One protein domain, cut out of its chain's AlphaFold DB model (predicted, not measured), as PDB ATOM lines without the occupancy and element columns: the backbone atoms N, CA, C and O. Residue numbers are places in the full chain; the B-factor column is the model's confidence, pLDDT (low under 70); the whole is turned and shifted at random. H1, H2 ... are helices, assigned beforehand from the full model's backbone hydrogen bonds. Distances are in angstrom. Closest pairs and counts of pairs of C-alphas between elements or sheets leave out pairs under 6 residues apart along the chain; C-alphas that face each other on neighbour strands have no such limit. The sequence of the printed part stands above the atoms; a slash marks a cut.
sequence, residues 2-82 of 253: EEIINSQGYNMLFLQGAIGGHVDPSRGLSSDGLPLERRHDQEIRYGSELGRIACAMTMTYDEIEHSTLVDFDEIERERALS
ATOM      1  N   GLU A   2     148.684 207.702 173.210       82.62
ATOM      2  CA  GLU A   2     148.067 206.745 174.144       82.62
ATOM      3  C   GLU A   2     148.594 205.314 173.965       82.62
ATOM      4  O   GLU A   2     149.044 204.705 174.930       82.62
ATOM      5  N   GLU A   3     148.612 204.802 172.730       85.62
ATOM      6  CA  GLU A   3     149.099 203.447 172.433       85.62
ATOM      7  C   GLU A   3     150.532 203.213 172.931       85.62
ATOM      8  O   GLU A   3     150.816 202.177 173.531       85.62
ATOM      9  N   ILE A   4     151.420 204.193 172.745       89.00
ATOM     10  CA  ILE A   4     152.823 204.103 173.166       89.00
ATOM     11  C   ILE A   4     152.911 204.083 174.688       89.00
ATOM     12  O   ILE A   4     153.536 203.185 175.243       89.00
ATOM     13  N   ILE A   5     152.248 205.016 175.371       86.75
ATOM     14  CA  ILE A   5     152.310 205.113 176.836       86.75
ATOM     15  C   ILE A   5     151.723 203.855 177.489       86.75
ATOM     16  O   ILE A   5     152.346 203.271 178.379       86.75
ATOM     17  N   ASN A   6     150.588 203.370 176.980       86.00
ATOM     18  CA  ASN A   6     149.973 202.132 177.451       86.00
ATOM     19  C   ASN A   6     150.870 200.910 177.186       86.00
ATOM     20  O   ASN A   6     150.956 200.023 178.035       86.00
ATOM     21  N   SER A   7     151.583 200.862 176.051       87.44
ATOM     22  CA  SER A   7     152.527 199.770 175.749       87.44
ATOM     23  C   SER A   7     153.671 199.666 176.763       87.44
ATOM     24  O   SER A   7     154.185 198.574 176.996       87.44
ATOM     25  N   GLN A   8     154.038 200.783 177.400       86.94
ATOM     26  CA  GLN A   8     155.067 200.838 178.439       86.94
ATOM     27  C   GLN A   8     154.531 200.477 179.837       86.94
ATOM     28  O   GLN A   8     155.275 200.495 180.814       86.94
ATOM     29  N   GLY A   9     153.245 200.128 179.954       85.75
ATOM     30  CA  GLY A   9     152.611 199.757 181.220       85.75
ATOM     31  C   GLY A   9     152.252 200.946 182.115       85.75
ATOM     32  O   GLY A   9     151.902 200.746 183.280       85.75
ATOM     33  N   TYR A  10     152.320 202.171 181.589       81.25
ATOM     34  CA  TYR A  10     151.865 203.366 182.290       81.25
ATOM     35  C   TYR A  10     150.366 203.582 182.070       81.25
ATOM     36  O   TYR A  10     149.849 203.385 180.975       81.25
ATOM     37  N   ASN A  11     149.671 204.036 183.116       72.88
ATOM     38  CA  ASN A  11     148.308 204.544 182.992       72.88
ATOM     39  C   ASN A  11     148.378 206.040 182.679       72.88
ATOM     40  O   ASN A  11     148.963 206.804 183.449       72.88
ATOM     41  N   MET A  12     147.788 206.452 181.562       66.31
ATOM     42  CA  MET A  12     147.851 207.829 181.088       66.31
ATOM     43  C   MET A  12     146.571 208.603 181.420       66.31
ATOM     44  O   MET A  12     145.467 208.123 181.173       66.31
ATOM     45  N   LEU A  13     146.724 209.840 181.898       60.44
ATOM     46  CA  LEU A  13     145.700 210.875 181.759       60.44
ATOM     47  C   LEU A  13     146.158 211.827 180.650       60.44
ATOM     48  O   LEU A  13     147.139 212.547 180.822       60.44
ATOM     49  N   PHE A  14     145.479 211.794 179.503       61.81
ATOM     50  CA  PHE A  14     145.714 212.739 178.415       61.81
ATOM     51  C   PHE A  14     144.763 213.922 178.561       61.81
ATOM     52  O   PHE A  14     143.545 213.746 178.557       61.81
ATOM     53  N   LEU A  15     145.323 215.118 178.700       59.94
ATOM     54  CA  LEU A  15     144.570 216.367 178.703       59.94
ATOM     55  C   LEU A  15     144.794 217.016 177.338       59.94
ATOM     56  O   LEU A  15     145.877 217.525 177.058       59.94
ATOM     57  N   GLN A  16     143.794 216.913 176.464       53.03
ATOM     58  CA  GLN A  16     143.841 217.478 175.121       53.03
ATOM     59  C   GLN A  16     143.143 218.838 175.113       53.03
ATOM     60  O   GLN A  16     141.919 218.896 175.133       53.03
ATOM     61  N   GLY A  17     143.920 219.918 175.033       54.25
ATOM     62  CA  GLY A  17     143.439 221.151 174.407       54.25
ATOM     63  C   GLY A  17     143.447 220.979 172.884       54.25
ATOM     64  O   GLY A  17     144.182 220.136 172.360       54.25
ATOM     65  N   ALA A  18     142.637 221.730 172.144       53.31
ATOM     66  CA  ALA A  18     142.611 221.655 170.686       53.31
ATOM     67  C   ALA A  18     143.920 222.192 170.061       53.31
ATOM     68  O   ALA A  18     144.026 223.334 169.637       53.31
ATOM     69  N   ILE A  19     144.943 221.338 169.961       51.50
ATOM     70  CA  ILE A  19     146.231 221.668 169.316       51.50
ATOM     71  C   ILE A  19     146.024 222.018 167.830       51.50
ATOM     72  O   ILE A  19     146.763 222.819 167.264       51.50
ATOM     73  N   GLY A  20     144.994 221.449 167.195       46.56
ATOM     74  CA  GLY A  20     144.732 221.609 165.766       46.56
ATOM     75  C   GLY A  20     144.368 223.031 165.331       46.56
ATOM     76  O   GLY A  20     144.723 223.391 164.212       46.56
ATOM     77  N   GLY A  21     143.713 223.821 166.193       45.97
ATOM     78  CA  GLY A  21     143.306 225.201 165.898       45.97
ATOM     79  C   GLY A  21     144.396 226.246 166.157       45.97
ATOM     80  O   GLY A  21     144.358 227.319 165.573       45.97
ATOM     81  N   HIS A  22     145.398 225.921 166.981       45.09
ATOM     82  CA  HIS A  22     146.498 226.830 167.345       45.09
ATOM     83  C   HIS A  22     147.759 226.665 166.486       45.09
ATOM     84  O   HIS A  22     148.735 227.397 166.656       45.09
ATOM     85  N   VAL A  23     147.766 225.693 165.574       48.72
ATOM     86  CA  VAL A  23     148.834 225.510 164.591       48.72
ATOM     87  C   VAL A  23     148.247 225.832 163.229       48.72
ATOM     88  O   VAL A  23     147.541 224.993 162.668       48.72
ATOM     89  N   ASP A  24     148.557 227.038 162.737       48.41
ATOM     90  CA  ASP A  24     148.316 227.504 161.366       48.41
ATOM     91  C   ASP A  24     148.330 226.313 160.381       48.41
ATOM     92  O   ASP A  24     149.276 225.515 160.416       48.41
ATOM     93  N   PRO A  25     147.313 226.142 159.513       50.19
ATOM     94  CA  PRO A  25     147.282 225.071 158.513       50.19
ATOM     95  C   PRO A  25     148.551 224.983 157.646       50.19
ATOM     96  O   PRO A  25     148.849 223.918 157.102       50.19
ATOM     97  N   SER A  26     149.294 226.085 157.512       51.44
ATOM     98  CA  SER A  26     150.566 226.189 156.796       51.44
ATOM     99  C   SER A  26     151.788 225.727 157.605       51.44
ATOM    100  O   SER A  26     152.863 225.526 157.035       51.44
ATOM    101  N   ARG A  27     151.636 225.498 158.914       59.44
ATOM    102  CA  ARG A  27     152.675 224.989 159.811       59.44
ATOM    103  C   ARG A  27     152.479 223.492 160.074       59.44
ATOM    104  O   ARG A  27     151.423 223.036 160.519       59.44
ATOM    105  N   GLY A  28     153.533 222.716 159.817       65.31
ATOM    106  CA  GLY A  28     153.579 221.294 160.160       65.31
ATOM    107  C   GLY A  28     153.511 221.072 161.673       65.31
ATOM    108  O   GLY A  28     154.054 221.862 162.447       65.31
ATOM    109  N   LEU A  29     152.843 219.994 162.096       74.88
ATOM    110  CA  LEU A  29     152.771 219.605 163.515       74.88
ATOM    111  C   LEU A  29     154.090 219.024 164.035       74.88
ATOM    112  O   LEU A  29     154.404 219.162 165.212       74.88
ATOM    113  N   SER A  30     154.854 218.394 163.145       78.25
ATOM    114  CA  SER A  30     156.199 217.888 163.398       78.25
ATOM    115  C   SER A  30     157.218 218.696 162.592       78.25
ATOM    116  O   SER A  30     156.920 219.162 161.488       78.25
ATOM    117  N   SER A  31     158.421 218.848 163.142       80.50
ATOM    118  CA  SER A  31     159.577 219.468 162.485       80.50
ATOM    119  C   SER A  31     160.712 218.472 162.233       80.50
ATOM    120  O   SER A  31     161.863 218.877 162.110       80.50
ATOM    121  N   ASP A  32     160.393 217.180 162.166       88.38
ATOM    122  CA  ASP A  32     161.342 216.079 161.963       88.38
ATOM    123  C   ASP A  32     161.760 215.867 160.500       88.38
ATOM    124  O   ASP A  32     162.465 214.917 160.181       88.38
ATOM    125  N   GLY A  33     161.311 216.732 159.587       88.75
ATOM    126  CA  GLY A  33     161.726 216.726 158.186       88.75
ATOM    127  C   GLY A  33     161.044 215.675 157.305       88.75
ATOM    128  O   GLY A  33     161.402 215.580 156.129       88.75
ATOM    129  N   LEU A  34     160.070 214.907 157.807       90.38
ATOM    130  CA  LEU A  34     159.318 213.954 156.984       90.38
ATOM    131  C   LEU A  34     158.304 214.654 156.055       90.38
ATOM    132  O   LEU A  34     157.586 215.559 156.487       90.38
ATOM    133  N   PRO A  35     158.172 214.219 154.784       89.25
ATOM    134  CA  PRO A  35     157.254 214.821 153.815       89.25
ATOM    135  C   PRO A  35     155.812 214.312 154.005       89.25
ATOM    136  O   PRO A  35     155.263 213.600 153.165       89.25
ATOM    137  N   LEU A  36     155.187 214.650 155.134       87.12
ATOM    138  CA  LEU A  36     153.822 214.229 155.463       87.12
ATOM    139  C   LEU A  36     152.781 215.194 154.873       87.12
ATOM    140  O   LEU A  36     152.526 216.266 155.421       87.12
ATOM    141  N   GLU A  37     152.140 214.801 153.769       82.88
ATOM    142  CA  GLU A  37     151.156 215.648 153.069       82.88
ATOM    143  C   GLU A  37     149.800 215.750 153.790       82.88
ATOM    144  O   GLU A  37     149.128 216.778 153.718       82.88
ATOM    145  N   ARG A  38     149.362 214.686 154.477       83.31
ATOM    146  CA  ARG A  38     148.042 214.647 155.124       83.31
ATOM    147  C   ARG A  38     148.147 215.093 156.578       83.31
ATOM    148  O   ARG A  38     148.936 214.535 157.336       83.31
ATOM    149  N   ARG A  39     147.266 216.007 156.999       78.31
ATOM    150  CA  ARG A  39     147.189 216.474 158.397       78.31
ATOM    151  C   ARG A  39     147.035 215.320 159.392       78.31
ATOM    152  O   ARG A  39     147.725 215.302 160.397       78.31
ATOM    153  N   HIS A  40     146.222 214.319 159.055       82.25
ATOM    154  CA  HIS A  40     146.070 213.104 159.857       82.25
ATOM    155  C   HIS A  40     147.400 212.373 160.115       82.25
ATOM    156  O   HIS A  40     147.661 211.948 161.237       82.25
ATOM    157  N   ASP A  41     148.260 212.258 159.100       86.06
ATOM    158  CA  ASP A  41     149.555 211.586 159.252       86.06
ATOM    159  C   ASP A  41     150.505 212.430 160.115       86.06
ATOM    160  O   ASP A  41     151.229 211.890 160.950       86.06
ATOM    161  N   GLN A  42     150.457 213.762 159.972       85.12
ATOM    162  CA  GLN A  42     151.202 214.687 160.833       85.12
ATOM    163  C   GLN A  42     150.755 214.590 162.301       85.12
ATOM    164  O   GLN A  42     151.597 214.594 163.195       85.12
ATOM    165  N   GLU A  43     149.449 214.478 162.559       81.75
ATOM    166  CA  GLU A  43     148.886 214.321 163.908       81.75
ATOM    167  C   GLU A  43     149.312 212.997 164.548       81.75
ATOM    168  O   GLU A  43     149.732 212.976 165.708       81.75
ATOM    169  N   ILE A  44     149.257 211.897 163.786       85.75
ATOM    170  CA  ILE A  44     149.748 210.590 164.240       85.75
ATOM    171  C   ILE A  44     151.237 210.668 164.570       85.75
ATOM    172  O   ILE A  44     151.647 210.176 165.628       85.75
ATOM    173  N   ARG A  45     152.043 211.285 163.695       88.81
ATOM    174  CA  ARG A  45     153.486 211.432 163.906       88.81
ATOM    175  C   ARG A  45     153.774 212.213 165.181       88.81
ATOM    176  O   ARG A  45     154.424 211.681 166.076       88.81
ATOM    177  N   TYR A  46     153.196 213.404 165.306       86.94
ATOM    178  CA  TYR A  46     153.357 214.268 166.472       86.94
ATOM    179  C   TYR A  46     152.957 213.562 167.774       86.94
ATOM    180  O   TYR A  46     153.710 213.530 168.748       86.94
ATOM    181  N   GLY A  47     151.792 212.907 167.784       85.69
ATOM    182  CA  GLY A  47     151.340 212.147 168.944       85.69
ATOM    183  C   GLY A  47     152.235 210.945 169.261       85.69
ATOM    184  O   GLY A  47     152.321 210.534 170.419       85.69
ATOM    185  N   SER A  48     152.871 210.335 168.264       89.12
ATOM    186  CA  SER A  48     153.802 209.223 168.477       89.12
ATOM    187  C   SER A  48     155.110 209.712 169.091       89.12
ATOM    188  O   SER A  48     155.532 209.183 170.117       89.12
ATOM    189  N   GLU A  49     155.697 210.775 168.548       89.50
ATOM    190  CA  GLU A  49     156.926 211.372 169.080       89.50
ATOM    191  C   GLU A  49     156.747 211.865 170.509       89.50
ATOM    192  O   GLU A  49     157.518 211.481 171.384       89.50
ATOM    193  N   LEU A  50     155.681 212.616 170.797       88.38
ATOM    194  CA  LEU A  50     155.417 213.060 172.164       88.38
ATOM    195  C   LEU A  50     155.219 211.885 173.136       88.38
ATOM    196  O   LEU A  50     155.630 211.967 174.290       88.38
ATOM    197  N   GLY A  51     154.604 210.786 172.685       89.25
ATOM    198  CA  GLY A  51     154.470 209.569 173.491       89.25
ATOM    199  C   GLY A  51     155.823 208.931 173.812       89.25
ATOM    200  O   GLY A  51     156.065 208.555 174.961       89.25
ATOM    201  N   ARG A  52     156.719 208.854 172.818       92.88
ATOM    202  CA  ARG A  52     158.099 208.368 172.984       92.88
ATOM    203  C   ARG A  52     158.885 209.272 173.938       92.88
ATOM    204  O   ARG A  52     159.437 208.776 174.916       92.88
ATOM    205  N   ILE A  53     158.839 210.588 173.720       91.69
ATOM    206  CA  ILE A  53     159.474 211.618 174.560       91.69
ATOM    207  C   ILE A  53     159.009 211.493 176.013       91.69
ATOM    208  O   ILE A  53     159.845 211.426 176.910       91.69
ATOM    209  N   ALA A  54     157.697 211.403 176.254       90.25
ATOM    210  CA  ALA A  54     157.140 211.295 177.602       90.25
ATOM    211  C   ALA A  54     157.626 210.037 178.340       90.25
ATOM    212  O   ALA A  54     157.973 210.112 179.517       90.25
ATOM    213  N   CYS A  55     157.701 208.893 177.653       91.75
ATOM    214  CA  CYS A  55     158.198 207.648 178.246       91.75
ATOM    215  C   CYS A  55     159.716 207.666 178.478       91.75
ATOM    216  O   CYS A  55     160.203 207.019 179.401       91.75
ATOM    217  N   ALA A  56     160.456 208.405 177.648       94.50
ATOM    218  CA  ALA A  56     161.912 208.450 177.663       94.50
ATOM    219  C   ALA A  56     162.502 209.567 178.534       94.50
ATOM    220  O   ALA A  56     163.722 209.629 178.674       94.50
ATOM    221  N   MET A  57     161.681 210.452 179.115       93.19
ATOM    222  CA  MET A  57     162.117 211.669 179.828       93.19
ATOM    223  C   MET A  57     163.300 211.459 180.782       93.19
ATOM    224  O   MET A  57     164.182 212.311 180.858       93.19
ATOM    225  N   THR A  58     163.326 210.342 181.508       94.38
ATOM    226  CA  THR A  58     164.353 210.016 182.511       94.38
ATOM    227  C   THR A  58     165.426 209.056 182.000       94.38
ATOM    228  O   THR A  58     166.412 208.821 182.698       94.38
ATOM    229  N   MET A  59     165.258 208.527 180.788       95.38
ATOM    230  CA  MET A  59     166.169 207.583 180.159       95.38
ATOM    231  C   MET A  59     167.370 208.318 179.564       95.38
ATOM    232  O   MET A  59     167.247 209.375 178.937       95.38
ATOM    233  N   THR A  60     168.548 207.741 179.756       95.38
ATOM    234  CA  THR A  60     169.771 208.109 179.042       95.38
ATOM    235  C   THR A  60     169.663 207.757 177.561       95.38
ATOM    236  O   THR A  60     168.838 206.942 177.155       95.38
ATOM    237  N   TYR A  61     170.527 208.362 176.745       94.25
ATOM    238  CA  TYR A  61     170.587 208.079 175.313       94.25
ATOM    239  C   TYR A  61     170.787 206.573 175.036       94.25
ATOM    240  O   TYR A  61     170.021 205.981 174.279       94.25
ATOM    241  N   ASP A  62     171.730 205.930 175.737       94.12
ATOM    242  CA  ASP A  62     171.979 204.488 175.615       94.12
ATOM    243  C   ASP A  62     170.751 203.654 176.016       94.12
ATOM    244  O   ASP A  62     170.439 202.656 175.368       94.12
ATOM    245  N   GLU A  63     170.025 204.047 177.067       95.56
ATOM    246  CA  GLU A  63     168.797 203.355 177.476       95.56
ATOM    247  C   GLU A  63     167.696 203.474 176.419       95.56
ATOM    248  O   GLU A  63     166.981 202.500 176.196       95.56
ATOM    249  N   ILE A  64     167.574 204.623 175.744       95.56
ATOM    250  CA  ILE A  64     166.610 204.825 174.654       95.56
ATOM    251  C   ILE A  64     166.923 203.895 173.484       95.56
ATOM    252  O   ILE A  64     166.022 203.190 173.028       95.56
ATOM    253  N   GLU A  65     168.183 203.830 173.041       93.00
ATOM    254  CA  GLU A  65     168.595 202.972 171.918       93.00
ATOM    255  C   GLU A  65     168.354 201.477 172.173       93.00
ATOM    256  O   GLU A  65     168.140 200.720 171.230       93.00
ATOM    257  N   HIS A  66     168.346 201.046 173.436       94.00
ATOM    258  CA  HIS A  66     168.072 199.656 173.820       94.00
ATOM    259  C   HIS A  66     166.622 199.424 174.283       94.00
ATOM    260  O   HIS A  66     166.285 198.326 174.737       94.00
ATOM    261  N   SER A  67     165.765 200.443 174.202       93.31
ATOM    262  CA  SER A  67     164.367 200.374 174.628       93.31
ATOM    263  C   SER A  67     163.438 199.885 173.520       93.31
ATOM    264  O   SER A  67     163.771 199.886 172.339       93.31
ATOM    265  N   THR A  68     162.204 199.549 173.892       92.19
ATOM    266  CA  THR A  68     161.130 199.262 172.928       92.19
ATOM    267  C   THR A  68     160.548 200.518 172.268       92.19
ATOM    268  O   THR A  68     159.640 200.397 171.453       92.19
ATOM    269  N   LEU A  69     160.996 201.721 172.649       92.81
ATOM    270  CA  LEU A  69     160.507 202.985 172.080       92.81
ATOM    271  C   LEU A  69     161.124 203.284 170.708       92.81
ATOM    272  O   LEU A  69     160.599 204.124 169.974       92.81
ATOM    273  N   VAL A  70     162.232 202.616 170.382       93.12
ATOM    274  CA  VAL A  70     162.984 202.785 169.142       93.12
ATOM    275  C   VAL A  70     162.752 201.578 168.239       93.12
ATOM    276  O   VAL A  70     163.039 200.442 168.612       93.12
ATOM    277  N   ASP A  71     162.263 201.841 167.030       92.94
ATOM    278  CA  ASP A  71     162.232 200.879 165.932       92.94
ATOM    279  C   ASP A  71     163.285 201.309 164.897       92.94
ATOM    280  O   ASP A  71     163.120 202.302 164.185       92.94
ATOM    281  N   PHE A  72     164.407 200.586 164.848       92.44
ATOM    282  CA  PHE A  72     165.498 200.899 163.922       92.44
ATOM    283  C   PHE A  72     165.112 200.666 162.460       92.44
ATOM    284  O   PHE A  72     165.562 201.420 161.596       92.44
ATOM    285  N   ASP A  73     164.240 199.695 162.176       94.44
ATOM    286  CA  ASP A  73     163.759 199.465 160.815       94.44
ATOM    287  C   ASP A  73     162.846 200.626 160.374       94.44
ATOM    288  O   ASP A  73     162.845 201.006 159.202       94.44
ATOM    289  N   GLU A  74     162.055 201.202 161.289       92.44
ATOM    290  CA  GLU A  74     161.290 202.441 161.057       92.44
ATOM    291  C   GLU A  74     162.219 203.619 160.767       92.44
ATOM    292  O   GLU A  74     162.056 204.273 159.738       92.44
ATOM    293  N   ILE A  75     163.234 203.837 161.605       93.19
ATOM    294  CA  ILE A  75     164.203 204.930 161.440       93.19
ATOM    295  C   ILE A  75     164.938 204.836 160.101       93.19
ATOM    296  O   ILE A  75     165.105 205.849 159.420       93.19
ATOM    297  N   GLU A  76     165.383 203.646 159.693       94.12
ATOM    298  CA  GLU A  76     166.058 203.465 158.403       94.12
ATOM    299  C   GLU A  76     165.137 203.794 157.225       94.12
ATOM    300  O   GLU A  76     165.561 204.465 156.277       94.12
ATOM    301  N   ARG A  77     163.864 203.380 157.290       94.31
ATOM    302  CA  ARG A  77     162.864 203.739 156.273       94.31
ATOM    303  C   ARG A  77     162.629 205.245 156.228       94.31
ATOM    304  O   ARG A  77     162.591 205.808 155.141       94.31
ATOM    305  N   GLU A  78     162.489 205.894 157.378       93.19
ATOM    306  CA  GLU A  78     162.226 207.333 157.488       93.19
ATOM    307  C   GLU A  78     163.396 208.184 156.986       93.19
ATOM    308  O   GLU A  78     163.197 209.097 156.184       93.19
ATOM    309  N   ARG A  79     164.629 207.815 157.346       94.06
ATOM    310  CA  ARG A  79     165.852 208.440 156.819       94.06
ATOM    311  C   ARG A  79     165.970 208.322 155.304       94.06
ATOM    312  O   ARG A  79     166.488 209.227 154.662       94.06
ATOM    313  N   ALA A  80     165.492 207.227 154.717       94.38
ATOM    314  CA  ALA A  80     165.492 207.056 153.267       94.38
ATOM    315  C   ALA A  80     164.439 207.925 152.550       94.38
ATOM    316  O   ALA A  80     164.532 208.110 151.336       94.38
ATOM    317  N   LEU A  81     163.436 208.439 153.273       93.06
ATOM    318  CA  LEU A  81     162.378 209.290 152.723       93.06
ATOM    319  C   LEU A  81     162.740 210.780 152.731       93.06
ATOM    320  O   LEU A  81     162.144 211.537 151.964       93.06
ATOM    321  N   SER A  82     163.677 211.213 153.580       92.62
ATOM    322  CA  SER A  82     164.072 212.618 153.682       92.62
ATOM    323  C   SER A  82     165.512 212.797 154.158       92.62
ATOM    324  O   SER A  82     165.877 212.360 155.246       92.62
TER     325      SER A  82
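AT A GLANCE: This is residues 2 to 82 of the 253 residues of an uncharacterized protein of bioreactor metagenome (UniProt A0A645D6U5). One long helix, H3, runs through the middle of a flat, sparsely packed arrangement, with the short helix H1 packed on residues 48 to 55 of H3. After H1 the chain makes a wide loop through the small helix H2 to the first end of H3; past the last end of H3 it turns at H4 and folds back as H5, whose residues 72 to 77 stick out. The printed part has 81 residues with five named helices, H1 to H5 in order, and no named strand; the class is all helix. It is only just compact, close to loose, with a radius of gyration of the C-alphas of 13.9 A and spans of 36 by 35 by 18 A.

IN THESE COORDINATES: H1 is residues 2 to 7, beginning at C-alpha 2 (148.067, 206.745, 174.144). H2 is residues 19 to 22. H3, residues 39 to 56, is 25.5 A long and begins at C-alpha 39 (147.189, 216.474, 158.397). H4 is residues 61 to 65. H5, residues 72 to 81, is 14.3 A long and ends at C-alpha 81 (162.378, 209.290, 152.723).

HOW THE PARTS SIT: H1 and H3 touch, the closest C-alphas being those of Ile 4 and Gly 51, 5.7 A apart. They run the same way at a steep tilt of 40 degrees. H4 is close to H3 but not clearly touching, with the closest C-alphas, Ala 56 and Ile 64, 6.7 A apart. H2 and H5 touch no helix. Every O i to N i+4 pair is within hydrogen-bond range in H1, H3, H4 and H5; H2 is too short for such a pair.

THE WHOLE: The C-alphas farthest apart, those of Gly 21 and Asp 62, are 36.7 A apart. The printed part has no cut. The links H1 to H2 and H2 to H3 are long. Residues 12 to 28 have pLDDT under 70; the mean of the printed part is 81.8.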